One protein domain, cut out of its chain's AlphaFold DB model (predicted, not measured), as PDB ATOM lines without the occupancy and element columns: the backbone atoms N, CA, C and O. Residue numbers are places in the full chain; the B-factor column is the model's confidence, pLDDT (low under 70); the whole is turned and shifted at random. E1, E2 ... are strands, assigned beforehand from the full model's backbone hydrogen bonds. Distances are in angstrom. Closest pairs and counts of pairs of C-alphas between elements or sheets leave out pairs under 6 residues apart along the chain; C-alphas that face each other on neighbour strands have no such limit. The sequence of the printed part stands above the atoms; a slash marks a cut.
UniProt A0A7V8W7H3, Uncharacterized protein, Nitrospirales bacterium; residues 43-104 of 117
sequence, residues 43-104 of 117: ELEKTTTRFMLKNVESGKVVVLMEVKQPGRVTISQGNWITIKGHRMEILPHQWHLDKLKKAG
ATOM      1  N   GLU A  43       0.455  47.965 -20.090       82.00
ATOM      2  CA  GLU A  43       0.004  47.438 -18.813       82.00
ATOM      3  C   GLU A  43       1.025  46.432 -18.292       82.00
ATOM      4  O   GLU A  43       1.576  45.629 -19.053       82.00
ATOM      5  N   LEU A  44       1.260  46.489 -16.982       83.25
ATOM      6  CA  LEU A  44       2.113  45.560 -16.266       83.25
ATOM      7  C   LEU A  44       1.268  44.690 -15.335       83.25
ATOM      8  O   LEU A  44       0.680  45.199 -14.384       83.25
ATOM      9  N   GLU A  45       1.311  43.381 -15.547       84.56
ATOM     10  CA  GLU A  45       0.810  42.385 -14.603       84.56
ATOM     11  C   GLU A  45       1.997  41.728 -13.888       84.56
ATOM     12  O   GLU A  45       2.954  41.275 -14.524       84.56
ATOM     13  N   LYS A  46       1.950  41.672 -12.554       86.06
ATOM     14  CA  LYS A  46       2.992  41.042 -11.739       86.06
ATOM     15  C   LYS A  46       2.378  40.185 -10.638       86.06
ATOM     16  O   LYS A  46       1.564  40.666  -9.856       86.06
ATOM     17  N   THR A  47       2.839  38.945 -10.540       87.69
ATOM     18  CA  THR A  47       2.549  38.017  -9.440       87.69
ATOM     19  C   THR A  47       3.858  37.566  -8.785       87.69
ATOM     20  O   THR A  47       4.945  38.000  -9.170       87.69
ATOM     21  N   THR A  48       3.781  36.673  -7.796       86.31
ATOM     22  CA  THR A  48       4.967  36.064  -7.168       86.31
ATOM     23  C   THR A  48       5.816  35.261  -8.162       86.31
ATOM     24  O   THR A  48       7.021  35.128  -7.969       86.31
ATOM     25  N   THR A  49       5.211  34.733  -9.229       85.44
ATOM     26  CA  THR A  49       5.867  33.826 -10.185       85.44
ATOM     27  C   THR A  49       5.872  34.342 -11.617       85.44
ATOM     28  O   THR A  49       6.465  33.696 -12.477       85.44
ATOM     29  N   ARG A  50       5.239  35.486 -11.901       85.25
ATOM     30  CA  ARG A  50       5.042  35.976 -13.267       85.25
ATOM     31  C   ARG A  50       5.207  37.485 -13.371       85.25
ATOM     32  O   ARG A  50       4.792  38.238 -12.494       85.25
ATOM     33  N   PHE A  51       5.760  37.915 -14.495       88.00
ATOM     34  CA  PHE A  51       5.788  39.300 -14.946       88.00
ATOM     35  C   PHE A  51       5.344  39.339 -16.406       88.00
ATOM     36  O   PHE A  51       5.905  38.625 -17.237       88.00
ATOM     37  N   MET A  52       4.368  40.180 -16.737       89.06
ATOM     38  CA  MET A  52       3.919  40.387 -18.108       89.06
ATOM     39  C   MET A  52       3.771  41.876 -18.390       89.06
ATOM     40  O   MET A  52       3.048  42.577 -17.688       89.06
ATOM     41  N   LEU A  53       4.429  42.339 -19.449       87.44
ATOM     42  CA  LEU A  53       4.234  43.670 -20.009       87.44
ATOM     43  C   LEU A  53       3.503  43.526 -21.342       87.44
ATOM     44  O   LEU A  53       3.989  42.838 -22.245       87.44
ATOM     45  N   LYS A  54       2.350  44.178 -21.478       89.12
ATOM     46  CA  LYS A  54       1.502  44.096 -22.672       89.12
ATOM     47  C   LYS A  54       1.183  45.489 -23.181       89.12
ATOM     48  O   LYS A  54       0.866  46.368 -22.391       89.12
ATOM     49  N   ASN A  55       1.227  45.692 -24.490       86.25
ATOM     50  CA  ASN A  55       0.655  46.883 -25.095       86.25
ATOM     51  C   ASN A  55      -0.882  46.800 -25.022       86.25
ATOM     52  O   ASN A  55      -1.470  45.797 -25.430       86.25
ATOM     53  N   VAL A  56      -1.526  47.825 -24.471       83.00
ATOM     54  CA  VAL A  56      -2.968  47.831 -24.179       83.00
ATOM     55  C   VAL A  56      -3.791  47.856 -25.463       83.00
ATOM     56  O   VAL A  56      -4.723  47.072 -25.604       83.00
ATOM     57  N   GLU A  57      -3.411  48.710 -26.414       82.25
ATOM     58  CA  GLU A  57      -4.149  48.920 -27.663       82.25
ATOM     59  C   GLU A  57      -4.062  47.708 -28.597       82.25
ATOM     60  O   GLU A  57      -5.072  47.198 -29.070       82.25
ATOM     61  N   SER A  58      -2.849  47.206 -28.835       85.88
ATOM     62  CA  SER A  58      -2.628  46.078 -29.747       85.88
ATOM     63  C   SER A  58      -2.789  44.708 -29.089       85.88
ATOM     64  O   SER A  58      -2.755  43.690 -29.779       85.88
ATOM     65  N   GLY A  59      -2.870  44.647 -27.758       88.25
ATOM     66  CA  GLY A  59      -2.856  43.394 -27.004       88.25
ATOM     67  C   GLY A  59      -1.527  42.628 -27.065       88.25
ATOM     68  O   GLY A  59      -1.433  41.540 -26.498       88.25
ATOM     69  N   LYS A  60      -0.496  43.155 -27.739       89.06
ATOM     70  CA  LYS A  60       0.767  42.442 -27.952       89.06
ATOM     71  C   LYS A  60       1.587  42.376 -26.670       89.06
ATOM     72  O   LYS A  60       1.835  43.395 -26.024       89.06
ATOM     73  N   VAL A  61       2.054  41.178 -26.334       88.56
ATOM     74  CA  VAL A  61       3.003  40.963 -25.238       88.56
ATOM     75  C   VAL A  61       4.363  41.511 -25.655       88.56
ATOM     76  O   VAL A  61       4.946  41.071 -26.644       88.56
ATOM     77  N   VAL A  62       4.860  42.475 -24.883       89.12
ATOM     78  CA  VAL A  62       6.213  43.017 -25.031       89.12
ATOM     79  C   VAL A  62       7.211  42.074 -24.377       89.12
ATOM     80  O   VAL A  62       8.225  41.755 -24.982       89.12
ATOM     81  N   VAL A  63       6.913  41.586 -23.170       86.62
ATOM     82  CA  VAL A  63       7.713  40.551 -22.508       86.62
ATOM     83  C   VAL A  63       6.866  39.764 -21.510       86.62
ATOM     84  O   VAL A  63       6.034  40.335 -20.801       86.62
ATOM     85  N   LEU A  64       7.094  38.455 -21.451       86.31
ATOM     86  CA  LEU A  64       6.545  37.534 -20.465       86.31
ATOM     87  C   LEU A  64       7.694  36.773 -19.806       86.31
ATOM     88  O   LEU A  64       8.481  36.112 -20.482       86.31
ATOM     89  N   MET A  65       7.770  36.871 -18.482       84.38
ATOM     90  CA  MET A  65       8.756  36.181 -17.661       84.38
ATOM     91  C   MET A  65       8.064  35.361 -16.581       84.38
ATOM     92  O   MET A  65       7.104  35.824 -15.957       84.38
ATOM     93  N   GLU A  66       8.581  34.163 -16.335       85.50
ATOM     94  CA  GLU A  66       8.011  33.206 -15.394       85.50
ATOM     95  C   GLU A  66       9.105  32.555 -14.549       85.50
ATOM     96  O   GLU A  66      10.141  32.128 -15.057       85.50
ATOM     97  N   VAL A  67       8.868  32.446 -13.246       80.12
ATOM     98  CA  VAL A  67       9.725  31.692 -12.330       80.12
ATOM     99  C   VAL A  67       9.388  30.210 -12.486       80.12
ATOM    100  O   VAL A  67       8.307  29.777 -12.089       80.12
ATOM    101  N   LYS A  68      10.303  29.421 -13.058       79.12
ATOM    102  CA  LYS A  68      10.125  27.962 -13.189       79.12
ATOM    103  C   LYS A  68      10.510  27.226 -11.907       79.12
ATOM    104  O   LYS A  68       9.896  26.219 -11.574       79.12
ATOM    105  N   GLN A  69      11.543  27.711 -11.215       78.62
ATOM    106  CA  GLN A  69      12.095  27.156  -9.973       78.62
ATOM    107  C   GLN A  69      12.737  28.291  -9.153       78.62
ATOM    108  O   GLN A  69      13.030  29.345  -9.727       78.62
ATOM    109  N   PRO A  70      12.997  28.116  -7.842       77.12
ATOM    110  CA  PRO A  70      13.704  29.120  -7.048       77.12
ATOM    111  C   PRO A  70      15.010  29.565  -7.723       77.12
ATOM    112  O   PRO A  70      15.864  28.745  -8.048       77.12
ATOM    113  N   GLY A  71      15.141  30.867  -7.982       74.06
ATOM    114  CA  GLY A  71      16.310  31.446  -8.654       74.06
ATOM    115  C   GLY A  71      16.372  31.263 -10.178       74.06
ATOM    116  O   GLY A  71      17.316  31.757 -10.790       74.06
ATOM    117  N   ARG A  72      15.387  30.609 -10.815       74.25
ATOM    118  CA  ARG A  72      15.350  30.395 -12.274       74.25
ATOM    119  C   ARG A  72      14.137  31.066 -12.918       74.25
ATOM    120  O   ARG A  72      12.999  30.645 -12.708       74.25
ATOM    121  N   VAL A  73      14.406  32.078 -13.741       75.62
ATOM    122  CA  VAL A  73      13.410  32.801 -14.544       75.62
ATOM    123  C   VAL A  73      13.566  32.413 -16.011       75.62
ATOM    124  O   VAL A  73      14.670  32.471 -16.547       75.62
ATOM    125  N   THR A  74      12.461  32.053 -16.652       81.00
ATOM    126  CA  THR A  74      12.365  31.853 -18.101       81.00
ATOM    127  C   THR A  74      11.680  33.061 -18.728       81.00
ATOM    128  O   THR A  74      10.717  33.588 -18.169       81.00
ATOM    129  N   ILE A  75      12.153  33.488 -19.900       81.62
ATOM    130  CA  ILE A  75      11.453  34.453 -20.754       81.62
ATOM    131  C   ILE A  75      10.799  33.654 -21.879       81.62
ATOM    132  O   ILE A  75      11.491  33.189 -22.777       81.62
ATOM    133  N   SER A  76       9.486  33.445 -21.805       81.75
ATOM    134  CA  SER A  76       8.756  32.575 -22.742       81.75
ATOM    135  C   SER A  76       8.227  33.320 -23.969       81.75
ATOM    136  O   SER A  76       7.932  32.701 -24.992       81.75
ATOM    137  N   GLN A  77       8.130  34.649 -23.890       84.88
ATOM    138  CA  GLN A  77       7.734  35.498 -25.007       84.88
ATOM    139  C   GLN A  77       8.327  36.897 -24.864       84.88
ATOM    140  O   GLN A  77       8.369  37.460 -23.769       84.88
ATOM    141  N   GLY A  78       8.684  37.511 -25.986       85.94
ATOM    142  CA  GLY A  78       8.762  38.962 -26.043       85.94
ATOM    143  C   GLY A  78       9.196  39.518 -27.386       85.94
ATOM    144  O   GLY A  78       9.715  38.811 -28.242       85.94
ATOM    145  N   ASN A  79       8.914  40.798 -27.587       85.75
ATOM    146  CA  ASN A  79       9.217  41.524 -28.809       85.75
ATOM    147  C   ASN A  79       9.454  42.991 -28.451       85.75
ATOM    148  O   ASN A  79       8.517  43.706 -28.089       85.75
ATOM    149  N   TRP A  80      10.708  43.430 -28.500       83.06
ATOM    150  CA  TRP A  80      11.078  44.795 -28.133       83.06
ATOM    151  C   TRP A  80      12.306  45.280 -28.902       83.06
ATOM    152  O   TRP A  80      13.062  44.498 -29.478       83.06
ATOM    153  N   ILE A  81      12.518  46.595 -28.891       78.56
ATOM    154  CA  ILE A  81      13.754  47.210 -29.372       78.56
ATOM    155  C   ILE A  81      14.691  47.388 -28.177       78.56
ATOM    156  O   ILE A  81      14.316  47.954 -27.151       78.56
ATOM    157  N   THR A  82      15.898  46.841 -28.278       75.31
ATOM    158  CA  THR A  82      16.948  46.977 -27.260       75.31
ATOM    159  C   THR A  82      17.456  48.415 -27.192       75.31
ATOM    160  O   THR A  82      17.274  49.200 -28.121       75.31
ATOM    161  N   ILE A  83      18.188  48.755 -26.128       60.72
ATOM    162  CA  ILE A  83      18.808  50.084 -25.988       60.72
ATOM    163  C   ILE A  83      19.781  50.426 -27.133       60.72
ATOM    164  O   ILE A  83      20.005  51.595 -27.419       60.72
ATOM    165  N   LYS A  84      20.325  49.414 -27.823       71.31
ATOM    166  CA  LYS A  84      21.203  49.576 -28.993       71.31
ATOM    167  C   LYS A  84      20.436  49.680 -30.322       71.31
ATOM    168  O   LYS A  84      21.055  49.690 -31.377       71.31
ATOM    169  N   GLY A  85      19.104  49.715 -30.288       69.88
ATOM    170  CA  GLY A  85      18.263  49.804 -31.484       69.88
ATOM    171  C   GLY A  85      18.004  48.472 -32.194       69.88
ATOM    172  O   GLY A  85      17.297  48.457 -33.196       69.88
ATOM    173  N   HIS A  86      18.520  47.351 -31.682       76.62
ATOM    174  CA  HIS A  86      18.279  46.024 -32.260       76.62
ATOM    175  C   HIS A  86      16.916  45.477 -31.850       76.62
ATOM    176  O   HIS A  86      16.538  45.599 -30.681       76.62
ATOM    177  N   ARG A  87      16.215  44.814 -32.768       80.75
ATOM    178  CA  ARG A  87      14.989  44.083 -32.459       80.75
ATOM    179  C   ARG A  87      15.330  42.756 -31.793       80.75
ATOM    180  O   ARG A  87      15.986  41.910 -32.396       80.75
ATOM    181  N   MET A  88      14.847  42.581 -30.568       79.94
ATOM    182  CA  MET A  88      14.828  41.307 -29.861       79.94
ATOM    183  C   MET A  88      13.449  40.675 -30.015       79.94
ATOM    184  O   MET A  88      12.436  41.303 -29.698       79.94
ATOM    185  N   GLU A  89      13.415  39.430 -30.465       86.44
ATOM    186  CA  GLU A  89      12.216  38.604 -30.503       86.44
ATOM    187  C   GLU A  89      12.499  37.259 -29.839       86.44
ATOM    188  O   GLU A  89      13.430  36.544 -30.205       86.44
ATOM    189  N   ILE A  90      11.687  36.924 -28.843       82.31
ATOM    190  CA  ILE A  90      11.747  35.677 -28.093       82.31
ATOM    191  C   ILE A  90      10.445  34.928 -28.346       82.31
ATOM    192  O   ILE A  90       9.355  35.398 -28.006       82.31
ATOM    193  N   LEU A  91      10.593  33.757 -28.948       78.50
ATOM    194  CA  LEU A  91       9.575  32.738 -29.150       78.50
ATOM    195  C   LEU A  91       9.890  31.552 -28.221       78.50
ATOM    196  O   LEU A  91      11.047  31.404 -27.821       78.50
ATOM    197  N   PRO A  92       8.924  30.658 -27.937       71.06
ATOM    198  CA  PRO A  92       9.104  29.568 -26.972       71.06
ATOM    199  C   PRO A  92      10.369  28.708 -27.150       71.06
ATOM    200  O   PRO A  92      10.894  28.209 -26.165       71.06
ATOM    201  N   HIS A  93      10.883  28.567 -28.379       72.56
ATOM    202  CA  HIS A  93      12.068  27.748 -28.693       72.56
ATOM    203  C   HIS A  93      13.125  28.491 -29.528       72.56
ATOM    204  O   HIS A  93      14.019  27.878 -30.121       72.56
ATOM    205  N   GLN A  94      12.992  29.814 -29.672       72.94
ATOM    206  CA  GLN A  94      13.861  30.568 -30.569       72.94
ATOM    207  C   GLN A  94      14.000  32.024 -30.159       72.94
ATOM    208  O   GLN A  94      13.019  32.702 -29.876       72.94
ATOM    209  N   TRP A  95      15.236  32.512 -30.200       77.44
ATOM    210  CA  TRP A  95      15.566  33.898 -29.908       77.44
ATOM    211  C   TRP A  95      16.195  34.526 -31.154       77.44
ATOM    212  O   TRP A  95      17.087  33.951 -31.791       77.44
ATOM    213  N   HIS A  96      15.725  35.714 -31.514       77.81
ATOM    214  CA  HIS A  96      16.200  36.499 -32.649       77.81
ATOM    215  C   HIS A  96      16.667  37.857 -32.138       77.81
ATOM    216  O   HIS A  96      15.932  38.548 -31.439       77.81
ATOM    217  N   LEU A  97      17.883  38.243 -32.512       79.50
ATOM    218  CA  LEU A  97      18.417  39.584 -32.313       79.50
ATOM    219  C   LEU A  97      18.852  40.120 -33.681       79.50
ATOM    220  O   LEU A  97      19.919  39.768 -34.185       79.50
ATOM    221  N   ASP A  98      18.009  40.932 -34.313       75.75
ATOM    222  CA  ASP A  98      18.167  41.355 -35.711       75.75
ATOM    223  C   ASP A  98      18.464  40.182 -36.675       75.75
ATOM    224  O   ASP A  98      17.623  39.315 -36.906       75.75
ATOM    225  N   LYS A  99      19.668  40.161 -37.272       68.81
ATOM    226  CA  LYS A  99      20.124  39.130 -38.218       68.81
ATOM    227  C   LYS A  99      20.666  37.884 -37.510       68.81
ATOM    228  O   LYS A  99      20.853  36.858 -38.160       68.81
ATOM    229  N   LEU A 100      20.942  37.966 -36.206       65.06
ATOM    230  CA  LEU A 100      21.421  36.843 -35.408       65.06
ATOM    231  C   LEU A 100      20.224  36.004 -34.968       65.06
ATOM    232  O   LEU A 100      19.387  36.441 -34.181       65.06
ATOM    233  N   LYS A 101      20.160  34.773 -35.472       57.12
ATOM    234  CA  LYS A 101      19.166  33.779 -35.067       57.12
ATOM    235  C   LYS A 101      19.846  32.713 -34.229       57.12
ATOM    236  O   LYS A 101      20.837  32.130 -34.671       57.12
ATOM    237  N   LYS A 102      19.304  32.428 -33.047       58.16
ATOM    238  CA  LYS A 102      19.744  31.306 -32.215       58.16
ATOM    239  C   LYS A 102      18.530  30.447 -31.873       58.16
ATOM    240  O   LYS A 102      17.555  30.935 -31.308       58.16
ATOM    241  N   ALA A 103      18.576  29.184 -32.280       50.34
ATOM    242  CA  ALA A 103      17.578  28.178 -31.942       50.34
ATOM    243  C   ALA A 103      18.149  27.254 -30.861       50.34
ATOM    244  O   ALA A 103      19.326  26.885 -30.914       50.34
ATOM    245  N   GLY A 104      17.323  26.935 -29.877       51.72
ATOM    246  CA  GLY A 104      17.670  26.187 -28.675       51.72
ATOM    247  C   GLY A 104      16.663  26.540 -27.584       51.72
ATOM    248  O   GLY A 104      16.193  27.677 -27.552       51.72
TER     249      GLY A 104
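Overview. This is residues 43 to 104 of the 117 residues of an uncharacterized protein of Nitrospirales bacterium (UniProt A0A7V8W7H3). What shape is this? One zigzag sheet of seven strands, E1 to E7, makes the body, twisted and folded at E4, with no named helix over either face. E4 bends in the middle of the row: its residues 72 to 78 pair with E3 on the wing of E1 to E3, and its residues 78 to 81 pair with E5 on the wing of E5 to E7. What is it made of, and how large is it? The printed part has 62 residues, 42 of them in strands, with no named helix; the class is all strand, and chain order and sheet order are both E1, E2, E3, E4, E5, E6, E7, antiparallel throughout. It is only just compact, close to loose, with a radius of gyration of the C-alphas of 12.5 A and spans of 35 by 31 by 19 A.

Arrangement. Where does the sheet bend? E4, residues 72 to 81, bends by 74 degrees at residue 77. It is antiparallel to E3, residues 61 to 69, at 171 degrees, with N 66 and O 74 2.9 A apart, and to E5, residues 87 to 91, at 136 degrees, with N 90 and O 78 2.8 A apart. What follows toward each edge? E2, residues 50 to 55, is antiparallel to E3 at 175 degrees, with N 51 and O 65 2.9 A apart, and to the edge strand E1, residues 43 to 46, with N 45 and O 52 2.9 A apart. E6, residues 94 to 97, is antiparallel to E5 at 178 degrees, with N 89 and O 96 2.8 A apart, and to the edge strand E7, residues 100 to 103, at 169 degrees, with N 97 and O 100 2.9 A apart. Is there a name for this path? It is a meander, each strand the antiparallel neighbour of the one before, and each successive pair is a hairpin.

Along the chain. How long are the strands? E4 runs 24.0 A from first to last C-alpha, E3 22.5 A, E2 16.7 A and E5 13.0 A. E6 measures 10.3 A, E7 10.1 A and E1 10.0 A. Where are the anchors? E1 begins at C-alpha 43 (0.004, 47.438, -18.813), E4 begins at C-alpha 72 (15.350, 30.395, -12.274), and E7 ends at C-alpha 103 (17.578, 28.178, -31.942).

Size, cuts and confidence. How far does it reach? The two C-alphas farthest apart, those of Thr 48 and Lys 99, are 34.7 A apart. Are there cuts or long links? The printed part has no cut, and the six links are tight. Where is confidence low? The mean pLDDT of the printed part is 79.2; residues 83, 85 and 99 to 104 are under 70.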